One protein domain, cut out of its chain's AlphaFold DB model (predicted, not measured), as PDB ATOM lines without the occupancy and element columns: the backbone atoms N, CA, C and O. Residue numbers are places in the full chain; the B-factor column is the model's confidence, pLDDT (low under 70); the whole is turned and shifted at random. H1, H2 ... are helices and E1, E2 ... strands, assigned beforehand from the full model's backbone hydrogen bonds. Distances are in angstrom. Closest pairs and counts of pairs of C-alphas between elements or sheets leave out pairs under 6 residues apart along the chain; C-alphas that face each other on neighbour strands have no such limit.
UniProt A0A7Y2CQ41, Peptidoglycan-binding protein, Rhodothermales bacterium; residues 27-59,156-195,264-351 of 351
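AT A GLANCE: This is residues 27 to 59, 156 to 195 and 264 to 351 of the 351 residues of the protein "Peptidoglycan-binding protein" of Rhodothermales bacterium (UniProt A0A7Y2CQ41). A small body with a long two-stranded arm: the body joins a curled sheet of four strands, E3, E4, E1 and E6, to a loose triangle of three helices, H1, H2 and H3, and the arm, E2 with E5, reaches away from it and makes the length. H3 comes nearest to the sheet, at its E6 edge, and residues 171 to 176, in the loop from E3 to E4, stick out. The 161 printed residues hold six named strands and then three named helices along the chain, E1 to E6 and H1 to H3; both sheets, E3 - E4 - E1 - E6 and E2 - E5, are antiparallel. The class is mixed, helices and strands, with 79 residues, under half, in named elements. The whole is loose, with a radius of gyration of the C-alphas of 20.9 A, and spans 82 by 38 by 37 A.

HOW THE PARTS SIT: In the larger sheet E3, residues 156 to 160, and E4, residues 188 to 194, form an antiparallel hairpin, with N 157 and O 192 2.9 A apart. E4 is antiparallel to E1, residues 36 to 41, with N 37 and O 189 2.8 A apart. E1 is antiparallel to the edge strand E6, residues 280 to 285, with N 40 and O 281 2.9 A apart. The sheet is strongly twisted, only just, with C-alphas up to 4.5 A off its best plane. H3, residues 341 to 346, is on this sheet but only grazes it with residues 341 to 344; the closest C-alphas of E6 and H3 are those of Val 285 and Leu 341, 5.1 A apart. H1, residues 293 to 304, and H2, residues 319 to 331, are not on it. H1 touches H2 with residues 300 to 303 alone, at a steep tilt of 50 degrees, the same way; their closest C-alphas, of Gln 300 and Thr 321, are 6.5 A apart. H3 is close to H1 but not clearly touching it, the closest C-alphas being those of Ile 299 and Val 344, 7.1 A. In the arm E2, residues 45 to 56, is antiparallel to E5, residues 265 to 276, with N 49 and O 271 2.9 A apart. In H1, H2 and H3 every O i to N i+4 pair is within hydrogen-bond range.

IN THESE COORDINATES: E1 begins at C-alpha 36 (22.808, 35.293, -38.871). E2 measures 32.8 A and E5 33.4 A from first to last C-alpha; E2 ends at C-alpha 56 (-9.194, 68.992, -1.801). E4 and H2 measure 18.3 A each. H3 ends at C-alpha 346 (30.115, 43.360, -24.174).

THE WHOLE: The two C-alphas farthest apart, of Ser 59 and Pro 195, are 83.4 A apart. Residues 60 to 155 and 196 to 263 are not printed; the C-alphas across these cuts are 75.0 A and 78.2 A apart. The links E3 to E4 and H1 to H2 are long. The model's mean pLDDT over the printed part is 78.0, and 32 residues are under 70, among them residues 161 to 187.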
ATOM      1  N   LEU A  27      13.759  42.161 -43.906       82.19
ATOM      2  CA  LEU A  27      15.032  41.525 -43.572       82.19
ATOM      3  C   LEU A  27      16.187  42.550 -43.627       82.19
ATOM      4  O   LEU A  27      16.089  43.539 -44.355       82.19
ATOM      5  N   PRO A  28      17.290  42.336 -42.885       83.81
ATOM      6  CA  PRO A  28      18.404  43.284 -42.820       83.81
ATOM      7  C   PRO A  28      19.036  43.597 -44.184       83.81
ATOM      8  O   PRO A  28      19.663  42.746 -44.806       83.81
ATOM      9  N   GLU A  29      18.960  44.857 -44.609       79.38
ATOM     10  CA  GLU A  29      19.490  45.311 -45.907       79.38
ATOM     11  C   GLU A  29      21.029  45.303 -45.990       79.38
ATOM     12  O   GLU A  29      21.590  45.274 -47.079       79.38
ATOM     13  N   ASN A  30      21.718  45.328 -44.843       82.50
ATOM     14  CA  ASN A  30      23.179  45.477 -44.738       82.50
ATOM     15  C   ASN A  30      23.885  44.245 -44.126       82.50
ATOM     16  O   ASN A  30      24.957  44.378 -43.536       82.50
ATOM     17  N   ALA A  31      23.272  43.060 -44.209       84.56
ATOM     18  CA  ALA A  31      23.883  41.805 -43.759       84.56
ATOM     19  C   ALA A  31      24.957  41.295 -44.735       84.56
ATOM     20  O   ALA A  31      24.869  41.520 -45.944       84.56
ATOM     21  N   LYS A  32      25.948  40.560 -44.222       84.25
ATOM     22  CA  LYS A  32      26.969  39.868 -45.030       84.25
ATOM     23  C   LYS A  32      26.711  38.366 -45.117       84.25
ATOM     24  O   LYS A  32      26.076  37.778 -44.244       84.25
ATOM     25  N   ALA A  33      27.266  37.738 -46.151       82.25
ATOM     26  CA  ALA A  33      27.320  36.286 -46.256       82.25
ATOM     27  C   ALA A  33      27.936  35.665 -44.987       82.25
ATOM     28  O   ALA A  33      28.986  36.105 -44.518       82.25
ATOM     29  N   GLY A  34      27.266  34.654 -44.435       76.62
ATOM     30  CA  GLY A  34      27.658  33.982 -43.198       76.62
ATOM     31  C   GLY A  34      27.179  34.653 -41.906       76.62
ATOM     32  O   GLY A  34      27.345  34.050 -40.851       76.62
ATOM     33  N   GLU A  35      26.564  35.842 -41.950       83.38
ATOM     34  CA  GLU A  35      25.937  36.462 -40.775       83.38
ATOM     35  C   GLU A  35      24.501  35.940 -40.564       83.38
ATOM     36  O   GLU A  35      23.699  35.842 -41.500       83.38
ATOM     37  N   CYS A  36      24.156  35.649 -39.308       83.56
ATOM     38  CA  CYS A  36      22.808  35.293 -38.871       83.56
ATOM     39  C   CYS A  36      22.209  36.398 -37.996       83.56
ATOM     40  O   CYS A  36      22.874  36.985 -37.140       83.56
ATOM     41  N   TYR A  37      20.922  36.662 -38.195       83.88
ATOM     42  CA  TYR A  37      20.156  37.699 -37.521       83.88
ATOM     43  C   TYR A  37      18.917  37.094 -36.869       83.88
ATOM     44  O   TYR A  37      18.181  36.334 -37.495       83.88
ATOM     45  N   ALA A  38      18.663  37.480 -35.619       78.75
ATOM     46  CA  ALA A  38      17.450  37.114 -34.897       78.75
ATOM     47  C   ALA A  38      16.542  38.330 -34.695       78.75
ATOM     48  O   ALA A  38      17.009  39.468 -34.556       78.75
ATOM     49  N   ARG A  39      15.234  38.078 -34.638       76.00
ATOM     50  CA  ARG A  39      14.204  39.097 -34.407       76.00
ATOM     51  C   ARG A  39      14.026  39.386 -32.908       76.00
ATOM     52  O   ARG A  39      13.126  38.851 -32.265       76.00
ATOM     53  N   VAL A  40      14.896  40.227 -32.342       73.44
ATOM     54  CA  VAL A  40      14.967  40.498 -30.892       73.44
ATOM     55  C   VAL A  40      14.093  41.693 -30.492       73.44
ATOM     56  O   VAL A  40      14.151  42.757 -31.110       73.44
ATOM     57  N   THR A  41      13.321  41.552 -29.414       69.38
ATOM     58  CA  THR A  41      12.520  42.639 -28.829       69.38
ATOM     59  C   THR A  41      13.290  43.363 -27.724       69.38
ATOM     60  O   THR A  41      13.772  42.742 -26.776       69.38
ATOM     61  N   THR A  42      13.384  44.691 -27.809       70.75
ATOM     62  CA  THR A  42      13.799  45.536 -26.683       70.75
ATOM     63  C   THR A  42      12.580  45.906 -25.831       70.75
ATOM     64  O   THR A  42      11.548  46.297 -26.379       70.75
ATOM     65  N   PRO A  43      12.654  45.808 -24.491       71.56
ATOM     66  CA  PRO A  43      11.543  46.198 -23.628       71.56
ATOM     67  C   PRO A  43      11.332  47.718 -23.643       71.56
ATOM     68  O   PRO A  43      12.293  48.492 -23.701       71.56
ATOM     69  N   ALA A  44      10.068  48.140 -23.544       77.75
ATOM     70  CA  ALA A  44       9.703  49.544 -23.377       77.75
ATOM     71  C   ALA A  44      10.334  50.120 -22.100       77.75
ATOM     72  O   ALA A  44      10.407  49.445 -21.068       77.75
ATOM     73  N   LYS A  45      10.781  51.377 -22.155       78.38
ATOM     74  CA  LYS A  45      11.384  52.058 -21.001       78.38
ATOM     75  C   LYS A  45      10.346  52.927 -20.310       78.38
ATOM     76  O   LYS A  45       9.683  53.745 -20.946       78.38
ATOM     77  N   PHE A  46      10.263  52.779 -18.994       83.62
ATOM     78  CA  PHE A  46       9.369  53.539 -18.131       83.62
ATOM     79  C   PHE A  46      10.179  54.381 -17.146       83.62
ATOM     80  O   PHE A  46      11.224  53.952 -16.658       83.62
ATOM     81  N   LYS A  47       9.673  55.574 -16.843       87.31
ATOM     82  CA  LYS A  47      10.146  56.452 -15.773       87.31
ATOM     83  C   LYS A  47       9.044  56.537 -14.724       87.31
ATOM     84  O   LYS A  47       7.894  56.783 -15.074       87.31
ATOM     85  N   THR A  48       9.379  56.343 -13.452       87.75
ATOM     86  CA  THR A  48       8.458  56.689 -12.363       87.75
ATOM     87  C   THR A  48       8.473  58.200 -12.191       87.75
ATOM     88  O   THR A  48       9.530  58.783 -11.947       87.75
ATOM     89  N   GLU A  49       7.311  58.826 -12.317       86.75
ATOM     90  CA  GLU A  49       7.100  60.235 -12.007       86.75
ATOM     91  C   GLU A  49       6.136  60.355 -10.824       86.75
ATOM     92  O   GLU A  49       5.270  59.501 -10.612       86.75
ATOM     93  N   THR A  50       6.344  61.392 -10.017       86.88
ATOM     94  CA  THR A  50       5.688  61.580  -8.722       86.88
ATOM     95  C   THR A  50       5.090  62.975  -8.696       86.88
ATOM     96  O   THR A  50       5.828  63.959  -8.693       86.88
ATOM     97  N   GLU A  51       3.764  63.061  -8.671       85.00
ATOM     98  CA  GLU A  51       3.030  64.321  -8.748       85.00
ATOM     99  C   GLU A  51       2.214  64.551  -7.471       85.00
ATOM    100  O   GLU A  51       1.576  63.639  -6.941       85.00
ATOM    101  N   ARG A  52       2.244  65.783  -6.951       87.69
ATOM    102  CA  ARG A  52       1.420  66.193  -5.806       87.69
ATOM    103  C   ARG A  52       0.093  66.746  -6.309       87.69
ATOM    104  O   ARG A  52      -0.042  67.950  -6.512       87.69
ATOM    105  N   MET A  53      -0.881  65.864  -6.486       83.25
ATOM    106  CA  MET A  53      -2.229  66.255  -6.876       83.25
ATOM    107  C   MET A  53      -2.969  66.910  -5.706       83.25
ATOM    108  O   MET A  53      -2.907  66.452  -4.561       83.25
ATOM    109  N   LEU A  54      -3.705  67.974  -6.012       87.75
ATOM    110  CA  LEU A  54      -4.657  68.591  -5.098       87.75
ATOM    111  C   LEU A  54      -5.823  67.613  -4.886       87.75
ATOM    112  O   LEU A  54      -6.542  67.297  -5.829       87.75
ATOM    113  N   ASN A  55      -5.975  67.088  -3.669       87.75
ATOM    114  CA  ASN A  55      -7.070  66.178  -3.315       87.75
ATOM    115  C   ASN A  55      -8.331  66.960  -2.925       87.75
ATOM    116  O   ASN A  55      -9.450  66.551  -3.219       87.75
ATOM    117  N   LYS A  56      -8.133  68.096  -2.253       85.25
ATOM    118  CA  LYS A  56      -9.194  68.992  -1.801       85.25
ATOM    119  C   LYS A  56      -8.648  70.410  -1.753       85.25
ATOM    120  O   LYS A  56      -7.600  70.656  -1.155       85.25
ATOM    121  N   GLU A  57      -9.345  71.318  -2.425       88.56
ATOM    122  CA  GLU A  57      -8.927  72.711  -2.566       88.56
ATOM    123  C   GLU A  57      -8.846  73.421  -1.209       88.56
ATOM    124  O   GLU A  57      -9.552  73.063  -0.259       88.56
ATOM    125  N   ALA A  58      -7.995  74.449  -1.126       87.31
ATOM    126  CA  ALA A  58      -8.010  75.360   0.009       87.31
ATOM    127  C   ALA A  58      -9.381  76.047   0.034       87.31
ATOM    128  O   ALA A  58      -9.724  76.822  -0.858       87.31
ATOM    129  N   SER A  59     -10.181  75.707   1.036       85.56
ATOM    130  CA  SER A  59     -11.548  76.196   1.179       85.56
ATOM    131  C   SER A  59     -11.600  77.215   2.303       85.56
ATOM    132  O   SER A  59     -10.680  77.327   3.112       85.56
ATOM    133  N   THR A 156      23.846  35.658 -52.665       87.31
ATOM    134  CA  THR A 156      23.456  35.552 -51.258       87.31
ATOM    135  C   THR A 156      21.943  35.400 -51.142       87.31
ATOM    136  O   THR A 156      21.205  36.204 -51.710       87.31
ATOM    137  N   GLU A 157      21.473  34.403 -50.396       87.06
ATOM    138  CA  GLU A 157      20.049  34.116 -50.208       87.06
ATOM    139  C   GLU A 157      19.737  33.926 -48.717       87.06
ATOM    140  O   GLU A 157      20.465  33.237 -47.999       87.06
ATOM    141  N   TRP A 158      18.668  34.562 -48.233       83.06
ATOM    142  CA  TRP A 158      18.228  34.428 -46.845       83.06
ATOM    143  C   TRP A 158      17.567  33.067 -46.631       83.06
ATOM    144  O   TRP A 158      16.537  32.775 -47.235       83.06
ATOM    145  N   GLN A 159      18.128  32.254 -45.736       80.81
ATOM    146  CA  GLN A 159      17.567  30.960 -45.351       80.81
ATOM    147  C   GLN A 159      17.259  30.944 -43.845       80.81
ATOM    148  O   GLN A 159      18.021  31.528 -43.067       80.81
ATOM    149  N   PRO A 160      16.174  30.283 -43.401       76.38
ATOM    150  CA  PRO A 160      15.973  30.014 -41.983       76.38
ATOM    151  C   PRO A 160      17.097  29.105 -41.473       76.38
ATOM    152  O   PRO A 160      17.530  28.187 -42.179       76.38
ATOM    153  N   SER A 161      17.586  29.356 -40.257       64.69
ATOM    154  CA  SER A 161      18.643  28.522 -39.683       64.69
ATOM    155  C   SER A 161      18.178  27.077 -39.483       64.69
ATOM    156  O   SER A 161      17.040  26.814 -39.091       64.69
ATOM    157  N   LYS A 162      19.093  26.136 -39.733       61.41
ATOM    158  CA  LYS A 162      18.933  24.703 -39.433       61.41
ATOM    159  C   LYS A 162      19.479  24.342 -38.044       61.41
ATOM    160  O   LYS A 162      19.330  23.201 -37.611       61.41
ATOM    161  N   GLY A 163      20.134  25.291 -37.374       51.12
ATOM    162  CA  GLY A 163      20.681  25.143 -36.032       51.12
ATOM    163  C   GLY A 163      19.612  25.150 -34.939       51.12
ATOM    164  O   GLY A 163      18.443  25.474 -35.153       51.12
ATOM    165  N   ARG A 164      20.028  24.807 -33.716       51.19
ATOM    166  CA  ARG A 164      19.175  24.941 -32.529       51.19
ATOM    167  C   ARG A 164      19.033  26.430 -32.211       51.19
ATOM    168  O   ARG A 164      20.039  27.085 -31.976       51.19
ATOM    169  N   ILE A 165      17.806  26.953 -32.161       49.66
ATOM    170  CA  ILE A 165      17.564  28.332 -31.707       49.66
ATOM    171  C   ILE A 165      18.046  28.444 -30.254       49.66
ATOM    172  O   ILE A 165      17.504  27.784 -29.366       49.66
ATOM    173  N   TYR A 166      19.068  29.266 -30.016       54.53
ATOM    174  CA  TYR A 166      19.728  29.428 -28.718       54.53
ATOM    175  C   TYR A 166      18.991  30.427 -27.811       54.53
ATOM    176  O   TYR A 166      19.589  31.324 -27.217       54.53
ATOM    177  N   GLY A 167      17.680  30.220 -27.696       49.50
ATOM    178  CA  GLY A 167      16.773  30.905 -26.783       49.50
ATOM    179  C   GLY A 167      16.157  29.929 -25.778       49.50
ATOM    180  O   GLY A 167      16.443  28.730 -25.777       49.50
ATOM    181  N   ASN A 168      15.286  30.433 -24.904       41.75
ATOM    182  CA  ASN A 168      14.648  29.610 -23.875       41.75
ATOM    183  C   ASN A 168      13.677  28.591 -24.495       41.75
ATOM    184  O   ASN A 168      12.540  28.936 -24.826       41.75
ATOM    185  N   ALA A 169      14.106  27.329 -24.587       40.41
ATOM    186  CA  ALA A 169      13.192  26.203 -24.727       40.41
ATOM    187  C   ALA A 169      12.273  26.164 -23.497       40.41
ATOM    188  O   ALA A 169      12.742  26.110 -22.356       40.41
ATOM    189  N   VAL A 170      10.966  26.226 -23.737       37.78
ATOM    190  CA  VAL A 170       9.957  25.923 -22.723       37.78
ATOM    191  C   VAL A 170       9.791  24.410 -22.736       37.78
ATOM    192  O   VAL A 170       9.550  23.839 -23.796       37.78
ATOM    193  N   GLU A 171       9.933  23.768 -21.579       38.28
ATOM    194  CA  GLU A 171       9.490  22.384 -21.416       38.28
ATOM    195  C   GLU A 171       7.975  22.350 -21.636       38.28
ATOM    196  O   GLU A 171       7.219  22.928 -20.850       38.28
ATOM    197  N   ASP A 172       7.527  21.665 -22.689       38.41
ATOM    198  CA  ASP A 172       6.209  21.050 -22.612       38.41
ATOM    199  C   ASP A 172       6.257  19.888 -21.600       38.41
ATOM    200  O   ASP A 172       7.325  19.454 -21.152       38.41
ATOM    201  N   GLY A 173       5.091  19.382 -21.201       44.12
ATOM    202  CA  GLY A 173       4.991  18.349 -20.165       44.12
ATOM    203  C   GLY A 173       5.585  16.978 -20.526       44.12
ATOM    204  O   GLY A 173       5.485  16.073 -19.701       44.12
ATOM    205  N   SER A 174       6.157  16.793 -21.723       42.03
ATOM    206  CA  SER A 174       6.790  15.541 -22.165       42.03
ATOM    207  C   SER A 174       8.305  15.494 -21.935       42.03
ATOM    208  O   SER A 174       8.877  14.405 -21.873       42.03
ATOM    209  N   GLY A 175       8.960  16.653 -21.792       39.19
ATOM    210  CA  GLY A 175      10.421  16.757 -21.700       39.19
ATOM    211  C   GLY A 175      11.160  16.738 -23.047       39.19
ATOM    212  O   GLY A 175      12.393  16.690 -23.056       39.19
ATOM    213  N   GLU A 176      10.456  16.796 -24.182       31.59
ATOM    214  CA  GLU A 176      11.085  17.012 -25.489       31.59
ATOM    215  C   GLU A 176      11.519  18.483 -25.672       31.59
ATOM    216  O   GLU A 176      10.869  19.423 -25.210       31.59
ATOM    217  N   LEU A 177      12.654  18.708 -26.349       38.97
ATOM    218  CA  LEU A 177      13.175  20.051 -26.630       38.97
ATOM    219  C   LEU A 177      12.434  20.692 -27.810       38.97
ATOM    220  O   LEU A 177      12.980  20.800 -28.910       38.97
ATOM    221  N   VAL A 178      11.206  21.148 -27.561       38.56
ATOM    222  CA  VAL A 178      10.389  21.871 -28.541       38.56
ATOM    223  C   VAL A 178      11.121  23.134 -29.007       38.56
ATOM    224  O   VAL A 178      11.249  24.125 -28.281       38.56
ATOM    225  N   THR A 179      11.596  23.125 -30.254       39.47
ATOM    226  CA  THR A 179      12.012  24.350 -30.944       39.47
ATOM    227  C   THR A 179      10.800  25.258 -31.076       39.47
ATOM    228  O   THR A 179       9.780  24.833 -31.614       39.47
ATOM    229  N   ARG A 180      10.903  26.505 -30.603       43.41
ATOM    230  CA  ARG A 180       9.787  27.460 -30.564       43.41
ATOM    231  C   ARG A 180       9.393  27.934 -31.971       43.41
ATOM    232  O   ARG A 180       9.776  29.021 -32.397       43.41
ATOM    233  N   SER A 181       8.604  27.107 -32.653       40.19
ATOM    234  CA  SER A 181       7.912  27.364 -33.926       40.19
ATOM    235  C   SER A 181       6.978  28.570 -33.874       40.19
ATOM    236  O   SER A 181       6.661  29.169 -34.901       40.19
ATOM    237  N   ASP A 182       6.518  28.911 -32.676       37.09
ATOM    238  CA  ASP A 182       5.391  29.804 -32.479       37.09
ATOM    239  C   ASP A 182       5.825  31.258 -32.698       37.09
ATOM    240  O   ASP A 182       6.647  31.820 -31.964       37.09
ATOM    241  N   ALA A 183       5.259  31.842 -33.758       39.81
ATOM    242  CA  ALA A 183       5.814  32.906 -34.603       39.81
ATOM    243  C   ALA A 183       6.116  34.274 -33.949       39.81
ATOM    244  O   ALA A 183       6.415  35.244 -34.650       39.81
ATOM    245  N   THR A 184       6.042  34.403 -32.626       39.44
ATOM    246  CA  THR A 184       6.040  35.691 -31.919       39.44
ATOM    247  C   THR A 184       7.434  36.329 -31.802       39.44
ATOM    248  O   THR A 184       7.550  37.546 -31.950       39.44
ATOM    249  N   THR A 185       8.512  35.556 -31.594       46.62
ATOM    250  CA  THR A 185       9.861  36.117 -31.289       46.62
ATOM    251  C   THR A 185      11.046  35.181 -31.605       46.62
ATOM    252  O   THR A 185      12.068  35.260 -30.932       46.62
ATOM    253  N   GLY A 186      10.915  34.231 -32.539       52.22
ATOM    254  CA  GLY A 186      11.901  33.144 -32.745       52.22
ATOM    255  C   GLY A 186      12.507  33.026 -34.148       52.22
ATOM    256  O   GLY A 186      13.158  32.035 -34.448       52.22
ATOM    257  N   GLU A 187      12.271  33.997 -35.029       64.44
ATOM    258  CA  GLU A 187      12.733  33.931 -36.418       64.44
ATOM    259  C   GLU A 187      14.248  34.205 -36.483       64.44
ATOM    260  O   GLU A 187      14.696  35.317 -36.186       64.44
ATOM    261  N   LEU A 188      15.028  33.170 -36.818       72.19
ATOM    262  CA  LEU A 188      16.484  33.207 -36.979       72.19
ATOM    263  C   LEU A 188      16.831  32.973 -38.451       72.19
ATOM    264  O   LEU A 188      16.721  31.856 -38.959       72.19
ATOM    265  N   MET A 189      17.261  34.039 -39.121       78.94
ATOM    266  CA  MET A 189      17.564  34.053 -40.550       78.94
ATOM    267  C   MET A 189      19.068  34.206 -40.755       78.94
ATOM    268  O   MET A 189      19.700  35.039 -40.111       78.94
ATOM    269  N   CYS A 190      19.644  33.428 -41.664       82.62
ATOM    270  CA  CYS A 190      21.059  33.479 -42.020       82.62
ATOM    271  C   CYS A 190      21.211  33.819 -43.502       82.62
ATOM    272  O   CYS A 190      20.502  33.259 -44.343       82.62
ATOM    273  N   LEU A 191      22.131  34.726 -43.832       85.44
ATOM    274  CA  LEU A 191      22.408  35.088 -45.218       85.44
ATOM    275  C   LEU A 191      23.461  34.130 -45.788       85.44
ATOM    276  O   LEU A 191      24.651  34.246 -45.495       85.44
ATOM    277  N   VAL A 192      23.020  33.146 -46.570       86.31
ATOM    278  CA  VAL A 192      23.870  32.059 -47.079       86.31
ATOM    279  C   VAL A 192      24.383  32.407 -48.474       86.31
ATOM    280  O   VAL A 192      23.604  32.795 -49.343       86.31
ATOM    281  N   GLU A 193      25.684  32.243 -48.716       85.94
ATOM    282  CA  GLU A 193      26.247  32.318 -50.066       85.94
ATOM    283  C   GLU A 193      26.015  30.997 -50.811       85.94
ATOM    284  O   GLU A 193      26.488  29.935 -50.405       85.94
ATOM    285  N   ILE A 194      25.269  31.070 -51.910       85.88
ATOM    286  CA  ILE A 194      25.042  29.972 -52.845       85.88
ATOM    287  C   ILE A 194      26.055  30.137 -53.990       85.88
ATOM    288  O   ILE A 194      26.020  31.166 -54.672       85.88
ATOM    289  N   PRO A 195      26.960  29.166 -54.219       89.12
ATOM    290  CA  PRO A 195      28.006  29.281 -55.230       89.12
ATOM    291  C   PRO A 195      27.450  29.231 -56.660       89.12
ATOM    292  O   PRO A 195      26.360  28.719 -56.913       89.12
ATOM    293  N   ALA A 264      -5.310  73.541   1.800       86.88
ATOM    294  CA  ALA A 264      -5.420  72.517   0.766       86.88
ATOM    295  C   ALA A 264      -4.823  71.168   1.210       86.88
ATOM    296  O   ALA A 264      -3.691  71.102   1.698       86.88
ATOM    297  N   GLU A 265      -5.551  70.081   0.955       92.38
ATOM    298  CA  GLU A 265      -5.062  68.717   1.166       92.38
ATOM    299  C   GLU A 265      -4.465  68.183  -0.142       92.38
ATOM    300  O   GLU A 265      -5.116  68.188  -1.190       92.38
ATOM    301  N   TYR A 266      -3.226  67.691  -0.084       88.00
ATOM    302  CA  TYR A 266      -2.504  67.151  -1.238       88.00
ATOM    303  C   TYR A 266      -2.252  65.658  -1.063       88.00
ATOM    304  O   TYR A 266      -1.779  65.233  -0.009       88.00
ATOM    305  N   GLN A 267      -2.468  64.889  -2.127       87.88
ATOM    306  CA  GLN A 267      -2.039  63.496  -2.216       87.88
ATOM    307  C   GLN A 267      -0.867  63.359  -3.191       87.88
ATOM    308  O   GLN A 267      -0.762  64.099  -4.169       87.88
ATOM    309  N   THR A 268       0.023  62.409  -2.925       86.75
ATOM    310  CA  THR A 268       1.165  62.118  -3.799       86.75
ATOM    311  C   THR A 268       0.832  60.902  -4.651       86.75
ATOM    312  O   THR A 268       0.722  59.796  -4.126       86.75
ATOM    313  N   VAL A 269       0.685  61.103  -5.958       85.31
ATOM    314  CA  VAL A 269       0.389  60.040  -6.923       85.31
ATOM    315  C   VAL A 269       1.671  59.678  -7.664       85.31
ATOM    316  O   VAL A 269       2.340  60.541  -8.234       85.31
ATOM    317  N   THR A 270       2.026  58.396  -7.656       86.94
ATOM    318  CA  THR A 270       3.138  57.855  -8.443       86.94
ATOM    319  C   THR A 270       2.601  57.186  -9.703       86.94
ATOM    320  O   THR A 270       1.676  56.375  -9.653       86.94
ATOM    321  N   ARG A 271       3.182  57.513 -10.859       84.38
ATOM    322  CA  ARG A 271       2.789  56.947 -12.154       84.38
ATOM    323  C   ARG A 271       4.020  56.535 -12.947       84.38
ATOM    324  O   ARG A 271       5.002  57.267 -13.011       84.38
ATOM    325  N   GLN A 272       3.958  55.372 -13.590       85.38
ATOM    326  CA  GLN A 272       4.947  55.004 -14.599       85.38
ATOM    327  C   GLN A 272       4.562  55.625 -15.943       85.38
ATOM    328  O   GLN A 272       3.516  55.315 -16.513       85.38
ATOM    329  N   VAL A 273       5.420  56.506 -16.446       86.56
ATOM    330  CA  VAL A 273       5.303  57.125 -17.766       86.56
ATOM    331  C   VAL A 273       6.216  56.373 -18.730       86.56
ATOM    332  O   VAL A 273       7.409  56.209 -18.473       86.56
ATOM    333  N   LYS A 274       5.655  55.884 -19.840       87.38
ATOM    334  CA  LYS A 274       6.416  55.249 -20.924       87.38
ATOM    335  C   LYS A 274       7.232  56.329 -21.642       87.38
ATOM    336  O   LYS A 274       6.652  57.186 -22.298       87.38
ATOM    337  N   ILE A 275       8.557  56.285 -21.504       87.25
ATOM    338  CA  ILE A 275       9.496  57.257 -22.093       87.25
ATOM    339  C   ILE A 275      10.128  56.772 -23.402       87.25
ATOM    340  O   ILE A 275      10.662  57.578 -24.158       87.25
ATOM    341  N   ALA A 276      10.076  55.468 -23.680       78.75
ATOM    342  CA  ALA A 276      10.393  54.904 -24.987       78.75
ATOM    343  C   ALA A 276       9.586  53.623 -25.208       78.75
ATOM    344  O   ALA A 276       9.426  52.819 -24.284       78.75
ATOM    345  N   ASP A 277       9.103  53.429 -26.431       75.31
ATOM    346  CA  ASP A 277       8.422  52.204 -26.834       75.31
ATOM    347  C   ASP A 277       9.361  50.995 -26.901       75.31
ATOM    348  O   ASP A 277      10.577  51.120 -27.065       75.31
ATOM    349  N   GLY A 278       8.779  49.807 -26.731       69.44
ATOM    350  CA  GLY A 278       9.486  48.545 -26.913       69.44
ATOM    351  C   GLY A 278       9.535  48.212 -28.396       69.44
ATOM    352  O   GLY A 278       8.486  48.086 -29.024       69.44
ATOM    353  N   ALA A 279      10.736  48.094 -28.958       73.69
ATOM    354  CA  ALA A 279      10.931  47.901 -30.388       73.69
ATOM    355  C   ALA A 279      11.427  46.481 -30.672       73.69
ATOM    356  O   ALA A 279      12.446  46.036 -30.144       73.69
ATOM    357  N   THR A 280      10.730  45.774 -31.553       71.69
ATOM    358  CA  THR A 280      11.257  44.553 -32.166       71.69
ATOM    359  C   THR A 280      12.130  44.945 -33.349       71.69
ATOM    360  O   THR A 280      11.726  45.779 -34.152       71.69
ATOM    361  N   LYS A 281      13.334  44.378 -33.450       80.00
ATOM    362  CA  LYS A 281      14.241  44.607 -34.581       80.00
ATOM    363  C   LYS A 281      15.130  43.400 -34.844       80.00
ATOM    364  O   LYS A 281      15.454  42.639 -33.933       80.00
ATOM    365  N   TRP A 282      15.587  43.264 -36.081       82.12
ATOM    366  CA  TRP A 282      16.675  42.346 -36.396       82.12
ATOM    367  C   TRP A 282      17.973  42.795 -35.717       82.12
ATOM    368  O   TRP A 282      18.340  43.972 -35.772       82.12
ATOM    369  N   MET A 283      18.688  41.859 -35.093       79.12
ATOM    370  CA  MET A 283      20.055  42.069 -34.611       79.12
ATOM    371  C   MET A 283      20.936  40.866 -34.960       79.12
ATOM    372  O   MET A 283      20.436  39.740 -34.917       79.12
ATOM    373  N   PRO A 284      22.232  41.069 -35.252       83.56
ATOM    374  CA  PRO A 284      23.129  39.965 -35.546       83.56
ATOM    375  C   PRO A 284      23.433  39.157 -34.274       83.56
ATOM    376  O   PRO A 284      23.717  39.708 -33.199       83.56
ATOM    377  N   VAL A 285      23.364  37.839 -34.409       82.44
ATOM    378  CA  VAL A 285      23.571  36.840 -33.351       82.44
ATOM    379  C   VAL A 285      24.718  35.904 -33.709       82.44
ATOM    380  O   VAL A 285      25.318  36.034 -34.774       82.44
ATOM    381  N   LEU A 286      25.063  34.984 -32.807       78.25
ATOM    382  CA  LEU A 286      26.000  33.923 -33.163       78.25
ATOM    383  C   LEU A 286      25.371  32.959 -34.167       78.25
ATOM    384  O   LEU A 286      24.294  32.415 -33.940       78.25
ATOM    385  N   CYS A 287      26.087  32.752 -35.264       73.50
ATOM    386  CA  CYS A 287      25.773  31.776 -36.295       73.50
ATOM    387  C   CYS A 287      26.223  30.380 -35.839       73.50
ATOM    388  O   CYS A 287      27.100  30.273 -34.979       73.50
ATOM    389  N   ASP A 288      25.737  29.312 -36.476       68.44
ATOM    390  CA  ASP A 288      26.173  27.933 -36.178       68.44
ATOM    391  C   ASP A 288      27.709  27.776 -36.245       68.44
ATOM    392  O   ASP A 288      28.306  27.080 -35.425       68.44
ATOM    393  N   VAL A 289      28.373  28.503 -37.155       69.69
ATOM    394  CA  VAL A 289      29.845  28.548 -37.281       69.69
ATOM    395  C   VAL A 289      30.560  29.236 -36.107       69.69
ATOM    396  O   VAL A 289      31.739  28.979 -35.875       69.69
ATOM    397  N   ASN A 290      29.871  30.091 -35.343       73.44
ATOM    398  CA  ASN A 290      30.420  30.773 -34.171       73.44
ATOM    399  C   ASN A 290      30.093  30.051 -32.853       73.44
ATOM    400  O   ASN A 290      30.821  30.247 -31.878       73.44
ATOM    401  N   VAL A 291      29.046  29.218 -32.784       78.06
ATOM    402  CA  VAL A 291      28.664  28.474 -31.562       78.06
ATOM    403  C   VAL A 291      29.494  27.188 -31.419       78.06
ATOM    404  O   VAL A 291      28.993  26.074 -31.292       78.06
ATOM    405  N   THR A 292      30.820  27.349 -31.430       83.44
ATOM    406  CA  THR A 292      31.766  26.269 -31.132       83.44
ATOM    407  C   THR A 292      31.833  26.019 -29.624       83.44
ATOM    408  O   THR A 292      31.610  26.924 -28.813       83.44
ATOM    409  N   ARG A 293      32.215  24.800 -29.219       86.62
ATOM    410  CA  ARG A 293      32.392  24.447 -27.798       86.62
ATOM    411  C   ARG A 293      33.367  25.388 -27.076       86.62
ATOM    412  O   ARG A 293      33.157  25.727 -25.914       86.62
ATOM    413  N   GLU A 294      34.425  25.813 -27.764       88.75
ATOM    414  CA  GLU A 294      35.425  26.749 -27.246       88.75
ATOM    415  C   GLU A 294      34.831  28.138 -26.989       88.75
ATOM    416  O   GLU A 294      34.951  28.665 -25.880       88.75
ATOM    417  N   ASN A 295      34.106  28.679 -27.968       88.75
ATOM    418  CA  ASN A 295      33.464  29.986 -27.863       88.75
ATOM    419  C   ASN A 295      32.405  29.990 -26.752       88.75
ATOM    420  O   ASN A 295      32.366  30.914 -25.938       88.75
ATOM    421  N   VAL A 296      31.603  28.924 -26.639       89.94
ATOM    422  CA  VAL A 296      30.621  28.775 -25.551       89.94
ATOM    423  C   VAL A 296      31.304  28.674 -24.183       89.94
ATOM    424  O   VAL A 296      30.865  29.346 -23.252       89.94
ATOM    425  N   MET A 297      32.420  27.945 -24.044       92.44
ATOM    426  CA  MET A 297      33.200  27.956 -22.795       92.44
ATOM    427  C   MET A 297      33.735  29.355 -22.456       92.44
ATOM    428  O   MET A 297      33.745  29.737 -21.285       92.44
ATOM    429  N   ALA A 298      34.173  30.139 -23.448       94.19
ATOM    430  CA  ALA A 298      34.597  31.522 -23.231       94.19
ATOM    431  C   ALA A 298      33.431  32.400 -22.740       94.19
ATOM    432  O   ALA A 298      33.590  33.137 -21.767       94.19
ATOM    433  N   ILE A 299      32.242  32.262 -23.339       92.81
ATOM    434  CA  ILE A 299      31.007  32.952 -22.930       92.81
ATOM    435  C   ILE A 299      30.618  32.585 -21.493       92.81
ATOM    436  O   ILE A 299      30.412  33.477 -20.671       92.81
ATOM    437  N   GLN A 300      30.584  31.290 -21.163       95.56
ATOM    438  CA  GLN A 300      30.286  30.794 -19.816       95.56
ATOM    439  C   GLN A 300      31.263  31.382 -18.778       95.56
ATOM    440  O   GLN A 300      30.830  31.951 -17.776       95.56
ATOM    441  N   ARG A 301      32.579  31.356 -19.046       96.38
ATOM    442  CA  ARG A 301      33.598  31.976 -18.170       96.38
ATOM    443  C   ARG A 301      33.390  33.485 -18.018       96.38
ATOM    444  O   ARG A 301      33.435  33.994 -16.902       96.38
ATOM    445  N   ALA A 302      33.129  34.200 -19.112       96.19
ATOM    446  CA  ALA A 302      32.959  35.654 -19.112       96.19
ATOM    447  C   ALA A 302      31.667  36.128 -18.413       96.19
ATOM    448  O   ALA A 302      31.623  37.257 -17.910       96.19
ATOM    449  N   LEU A 303      30.631  35.283 -18.367       95.75
ATOM    450  CA  LEU A 303      29.426  35.470 -17.553       95.75
ATOM    451  C   LEU A 303      29.734  35.233 -16.069       95.75
ATOM    452  O   LEU A 303      29.473  36.110 -15.241       95.75
ATOM    453  N   GLN A 304      30.373  34.102 -15.749       96.00
ATOM    454  CA  GLN A 304      30.727  33.715 -14.381       96.00
ATOM    455  C   GLN A 304      31.632  34.761 -13.708       96.00
ATOM    456  O   GLN A 304      31.352  35.195 -12.592       96.00
ATOM    457  N   GLN A 305      32.647  35.258 -14.423       95.44
ATOM    458  CA  GLN A 305      33.536  36.344 -13.981       95.44
ATOM    459  C   GLN A 305      32.809  37.674 -13.712       95.44
ATOM    460  O   GLN A 305      33.304  38.498 -12.948       95.44
ATOM    461  N   ARG A 306      31.631  37.898 -14.312       95.00
ATOM    462  CA  ARG A 306      30.784  39.084 -14.080       95.00
ATOM    463  C   ARG A 306      29.693  38.863 -13.025       95.00
ATOM    464  O   ARG A 306      28.851  39.741 -12.836       95.00
ATOM    465  N   GLY A 307      29.710  37.719 -12.336       95.25
ATOM    466  CA  GLY A 307      28.739  37.356 -11.301       95.25
ATOM    467  C   GLY A 307      27.440  36.736 -11.829       95.25
ATOM    468  O   GLY A 307      26.480  36.621 -11.073       95.25
ATOM    469  N   PHE A 308      27.390  36.331 -13.102       95.75
ATOM    470  CA  PHE A 308      26.244  35.635 -13.693       95.75
ATOM    471  C   PHE A 308      26.561  34.148 -13.810       95.75
ATOM    472  O   PHE A 308      27.411  33.766 -14.606       95.75
ATOM    473  N   ASN A 309      25.907  33.308 -13.009       95.06
ATOM    474  CA  ASN A 309      26.181  31.871 -12.967       95.06
ATOM    475  C   ASN A 309      25.598  31.149 -14.203       95.06
ATOM    476  O   ASN A 309      24.376  31.019 -14.267       95.06
ATOM    477  N   PRO A 310      26.416  30.641 -15.149       93.19
ATOM    478  CA  PRO A 310      25.929  29.955 -16.348       93.19
ATOM    479  C   PRO A 310      25.598  28.469 -16.106       93.19
ATOM    480  O   PRO A 310      25.230  27.765 -17.049       93.19
ATOM    481  N   GLY A 311      25.793  27.971 -14.879       92.56
ATOM    482  CA  GLY A 311      25.936  26.547 -14.589       92.56
ATOM    483  C   GLY A 311      27.378  26.074 -14.799       92.56
ATOM    484  O   GLY A 311      28.337  26.799 -14.526       92.56
ATOM    485  N   THR A 312      27.539  24.839 -15.270       93.19
ATOM    486  CA  THR A 312      28.848  24.242 -15.570       93.19
ATOM    487  C   THR A 312      29.503  24.922 -16.775       93.19
ATOM    488  O   THR A 312      28.849  25.172 -17.780       93.19
ATOM    489  N   VAL A 313      30.816  25.169 -16.710       93.94
ATOM    490  CA  VAL A 313      31.614  25.617 -17.865       93.94
ATOM    491  C   VAL A 313      32.011  24.398 -18.706       93.94
ATOM    492  O   VAL A 313      33.125  23.886 -18.604       93.94
ATOM    493  N   ASP A 314      31.069  23.889 -19.492       89.75
ATOM    494  CA  ASP A 314      31.198  22.662 -20.288       89.75
ATOM    495  C   ASP A 314      31.305  22.900 -21.806       89.75
ATOM    496  O   ASP A 314      31.721  21.997 -22.543       89.75
ATOM    497  N   GLY A 315      30.966  24.106 -22.270       86.94
ATOM    498  CA  GLY A 315      30.856  24.476 -23.679       86.94
ATOM    499  C   GLY A 315      29.515  24.132 -24.333       86.94
ATOM    500  O   GLY A 315      29.449  24.096 -25.560       86.94
ATOM    501  N   GLN A 316      28.461  23.873 -23.552       86.12
ATOM    502  CA  GLN A 316      27.102  23.638 -24.042       86.12
ATOM    503  C   GLN A 316      26.206  24.849 -23.766       86.12
ATOM    504  O   GLN A 316      26.070  25.311 -22.634       86.12
ATOM    505  N   LEU A 317      25.550  25.361 -24.808       77.81
ATOM    506  CA  LEU A 317      24.683  26.536 -24.710       77.81
ATOM    507  C   LEU A 317      23.283  26.121 -24.210       77.81
ATOM    508  O   LEU A 317      22.303  26.122 -24.951       77.81
ATOM    509  N   GLY A 318      23.224  25.676 -22.952       80.75
ATOM    510  CA  GLY A 318      22.012  25.203 -22.277       80.75
ATOM    511  C   GLY A 318      21.284  26.280 -21.462       80.75
ATOM    512  O   GLY A 318      21.760  27.407 -21.315       80.75
ATOM    513  N   ARG A 319      20.142  25.901 -20.869       81.62
ATOM    514  CA  ARG A 319      19.225  26.784 -20.115       81.62
ATOM    515  C   ARG A 319      19.928  27.691 -19.101       81.62
ATOM    516  O   ARG A 319      19.793  28.902 -19.200       81.62
ATOM    517  N   GLY A 320      20.754  27.139 -18.206       85.19
ATOM    518  CA  GLY A 320      21.485  27.937 -17.207       85.19
ATOM    519  C   GLY A 320      22.445  28.969 -17.816       85.19
ATOM    520  O   GLY A 320      22.591  30.071 -17.290       85.19
ATOM    521  N   THR A 321      23.043  28.661 -18.971       89.25
ATOM    522  CA  THR A 321      23.885  29.612 -19.709       89.25
ATOM    523  C   THR A 321      23.030  30.717 -20.338       89.25
ATOM    524  O   THR A 321      23.419  31.882 -20.262       89.25
ATOM    525  N   MET A 322      21.839  30.406 -20.865       84.88
ATOM    526  CA  MET A 322      20.914  31.433 -21.362       84.88
ATOM    527  C   MET A 322      20.276  32.281 -20.260       84.88
ATOM    528  O   MET A 322      20.179  33.494 -20.423       84.88
ATOM    529  N   ASP A 323      19.929  31.714 -19.105       85.88
ATOM    530  CA  ASP A 323      19.440  32.490 -17.960       85.88
ATOM    531  C   ASP A 323      20.502  33.500 -17.474       85.88
ATOM    532  O   ASP A 323      20.180  34.662 -17.196       85.88
ATOM    533  N   ALA A 324      21.784  33.109 -17.481       90.50
ATOM    534  CA  ALA A 324      22.910  34.010 -17.232       90.50
ATOM    535  C   ALA A 324      23.067  35.093 -18.319       90.50
ATOM    536  O   ALA A 324      23.242  36.266 -17.980       90.50
ATOM    537  N   VAL A 325      22.954  34.739 -19.607       89.38
ATOM    538  CA  VAL A 325      22.946  35.699 -20.733       89.38
ATOM    539  C   VAL A 325      21.814  36.717 -20.580       89.38
ATOM    540  O   VAL A 325      22.059  37.919 -20.673       89.38
ATOM    541  N   LEU A 326      20.595  36.271 -20.274       85.25
ATOM    542  CA  LEU A 326      19.419  37.123 -20.088       85.25
ATOM    543  C   LEU A 326      19.547  38.025 -18.856       85.25
ATOM    544  O   LEU A 326      19.088  39.168 -18.865       85.25
ATOM    545  N   ALA A 327      20.140  37.537 -17.766       87.44
ATOM    546  CA  ALA A 327      20.437  38.352 -16.590       87.44
ATOM    547  C   ALA A 327      21.504  39.425 -16.895       87.44
ATOM    548  O   ALA A 327      21.322  40.591 -16.533       87.44
ATOM    549  N   PHE A 328      22.561  39.067 -17.630       92.38
ATOM    550  CA  PHE A 328      23.598  39.996 -18.085       92.38
ATOM    551  C   PHE A 328      23.044  41.065 -19.037       92.38
ATOM    552  O   PHE A 328      23.256  42.257 -18.811       92.38
ATOM    553  N   GLN A 329      22.262  40.665 -20.046       88.50
ATOM    554  CA  GLN A 329      21.601  41.578 -20.982       88.50
ATOM    555  C   GLN A 329      20.709  42.592 -20.253       88.50
ATOM    556  O   GLN A 329      20.804  43.788 -20.527       88.50
ATOM    557  N   ARG A 330      19.911  42.139 -19.273       86.06
ATOM    558  CA  ARG A 330      19.058  43.017 -18.450       86.06
ATOM    559  C   ARG A 330      19.865  44.016 -17.612       86.06
ATOM    560  O   ARG A 330      19.489  45.183 -17.578       86.06
ATOM    561  N   LYS A 331      20.977  43.603 -16.986       89.00
ATOM    562  CA  LYS A 331      21.845  44.514 -16.207       89.00
ATOM    563  C   LYS A 331      22.532  45.562 -17.087       89.00
ATOM    564  O   LYS A 331      22.603  46.725 -16.708       89.00
ATOM    565  N   GLU A 332      23.019  45.162 -18.260       88.50
ATOM    566  CA  GLU A 332      23.752  46.040 -19.185       88.50
ATOM    567  C   GLU A 332      22.845  46.855 -20.129       88.50
ATOM    568  O   GLU A 332      23.350  47.585 -20.985       88.50
ATOM    569  N   GLY A 333      21.516  46.736 -20.006       82.75
ATOM    570  CA  GLY A 333      20.544  47.449 -20.843       82.75
ATOM    571  C   GLY A 333      20.542  47.027 -22.319       82.75
ATOM    572  O   GLY A 333      20.151  47.819 -23.180       82.75
ATOM    573  N   LEU A 334      21.004  45.808 -22.613       84.00
ATOM    574  CA  LEU A 334      21.020  45.216 -23.952       84.00
ATOM    575  C   LEU A 334      19.643  44.635 -24.317       84.00
ATOM    576  O   LEU A 334      18.788  44.432 -23.455       84.00
ATOM    577  N   ALA A 335      19.436  44.330 -25.600       77.38
ATOM    578  CA  ALA A 335      18.271  43.554 -26.023       77.38
ATOM    579  C   ALA A 335      18.342  42.118 -25.467       77.38
ATOM    580  O   ALA A 335      19.434  41.575 -25.283       77.38
ATOM    581  N   THR A 336      17.179  41.521 -25.208       75.25
ATOM    582  CA  THR A 336      17.032  40.263 -24.461       75.25
ATOM    583  C   THR A 336      16.331  39.191 -25.281       75.25
ATOM    584  O   THR A 336      15.317  39.480 -25.912       75.25
ATOM    585  N   GLY A 337      16.809  37.949 -25.202       68.25
ATOM    586  CA  GLY A 337      16.134  36.767 -25.759       68.25
ATOM    587  C   GLY A 337      17.112  35.768 -26.368       68.25
ATOM    588  O   GLY A 337      17.042  34.582 -26.077       68.25
ATOM    589  N   GLU A 338      18.063  36.289 -27.141       74.00
ATOM    590  CA  GLU A 338      19.011  35.532 -27.965       74.00
ATOM    591  C   GLU A 338      20.454  35.980 -27.681       74.00
ATOM    592  O   GLU A 338      20.688  37.109 -27.229       74.00
ATOM    593  N   LEU A 339      21.447  35.139 -27.980       80.06
ATOM    594  CA  LEU A 339      22.861  35.481 -27.796       80.06
ATOM    595  C   LEU A 339      23.399  36.352 -28.951       80.06
ATOM    596  O   LEU A 339      23.900  35.869 -29.966       80.06
ATOM    597  N   THR A 340      23.300  37.671 -28.781       83.75
ATOM    598  CA  THR A 340      23.679  38.652 -29.817       83.75
ATOM    599  C   THR A 340      25.189  38.909 -29.876       83.75
ATOM    600  O   THR A 340      25.865  38.882 -28.843       83.75
ATOM    601  N   LEU A 341      25.722  39.283 -31.049       85.06
ATOM    602  CA  LEU A 341      27.125  39.725 -31.169       85.06
ATOM    603  C   LEU A 341      27.429  40.935 -30.269       85.06
ATOM    604  O   LEU A 341      28.532  41.052 -29.735       85.06
ATOM    605  N   GLN A 342      26.444  41.806 -30.022       85.75
ATOM    606  CA  GLN A 342      26.585  42.908 -29.066       85.75
ATOM    607  C   GLN A 342      26.788  42.392 -27.631       85.75
ATOM    608  O   GLN A 342      27.612  42.936 -26.897       85.75
ATOM    609  N   THR A 343      26.075  41.333 -27.233       87.75
ATOM    610  CA  THR A 343      26.251  40.671 -25.932       87.75
ATOM    611  C   THR A 343      27.647  40.065 -25.808       87.75
ATOM    612  O   THR A 343      28.331  40.330 -24.824       87.75
ATOM    613  N   VAL A 344      28.103  39.325 -26.821       89.69
ATOM    614  CA  VAL A 344      29.423  38.668 -26.838       89.69
ATOM    615  C   VAL A 344      30.564  39.696 -26.795       89.69
ATOM    616  O   VAL A 344      31.457  39.598 -25.953       89.69
ATOM    617  N   LYS A 345      30.462  40.777 -27.578       90.69
ATOM    618  CA  LYS A 345      31.412  41.899 -27.527       90.69
ATOM    619  C   LYS A 345      31.402  42.624 -26.175       90.69
ATOM    620  O   LYS A 345      32.459  42.991 -25.669       90.69
ATOM    621  N   LYS A 346      30.235  42.791 -25.535       92.25
ATOM    622  CA  LYS A 346      30.115  43.360 -24.174       92.25
ATOM    623  C   LYS A 346      30.676  42.412 -23.094       92.25
ATOM    624  O   LYS A 346      31.183  42.886 -22.075       92.25
ATOM    625  N   LEU A 347      30.661  41.096 -23.330       91.62
ATOM    626  CA  LEU A 347      31.389  40.102 -22.528       91.62
ATOM    627  C   LEU A 347      32.917  40.160 -22.731       91.62
ATOM    628  O   LEU A 347      33.651  39.565 -21.940       91.62
ATOM    629  N   GLY A 348      33.418  40.951 -23.687       91.31
ATOM    630  CA  GLY A 348      34.850  41.108 -23.966       91.31
ATOM    631  C   GLY A 348      35.424  40.008 -24.859       91.31
ATOM    632  O   GLY A 348      36.633  39.803 -24.866       91.31
ATOM    633  N   ILE A 349      34.562  39.294 -25.585       89.56
ATOM    634  CA  ILE A 349      34.931  38.206 -26.490       89.56
ATOM    635  C   ILE A 349      34.840  38.734 -27.926       89.56
ATOM    636  O   ILE A 349      33.849  39.368 -28.294       89.56
ATOM    637  N   ASN A 350      35.872  38.465 -28.725       84.12
ATOM    638  CA  ASN A 350      35.883  38.702 -30.168       84.12
ATOM    639  C   ASN A 350      35.848  37.342 -30.871       84.12
ATOM    640  O   ASN A 350      36.549  36.432 -30.427       84.12
ATOM    641  N   LEU A 351      35.034  37.228 -31.923       77.00
ATOM    642  CA  LEU A 351      34.787  36.032 -32.736       77.00
ATOM    643  C   LEU A 351      34.829  36.398 -34.227       77.00
ATOM    644  O   LEU A 351      34.712  37.615 -34.509       77.00
TER     645      LEU A 351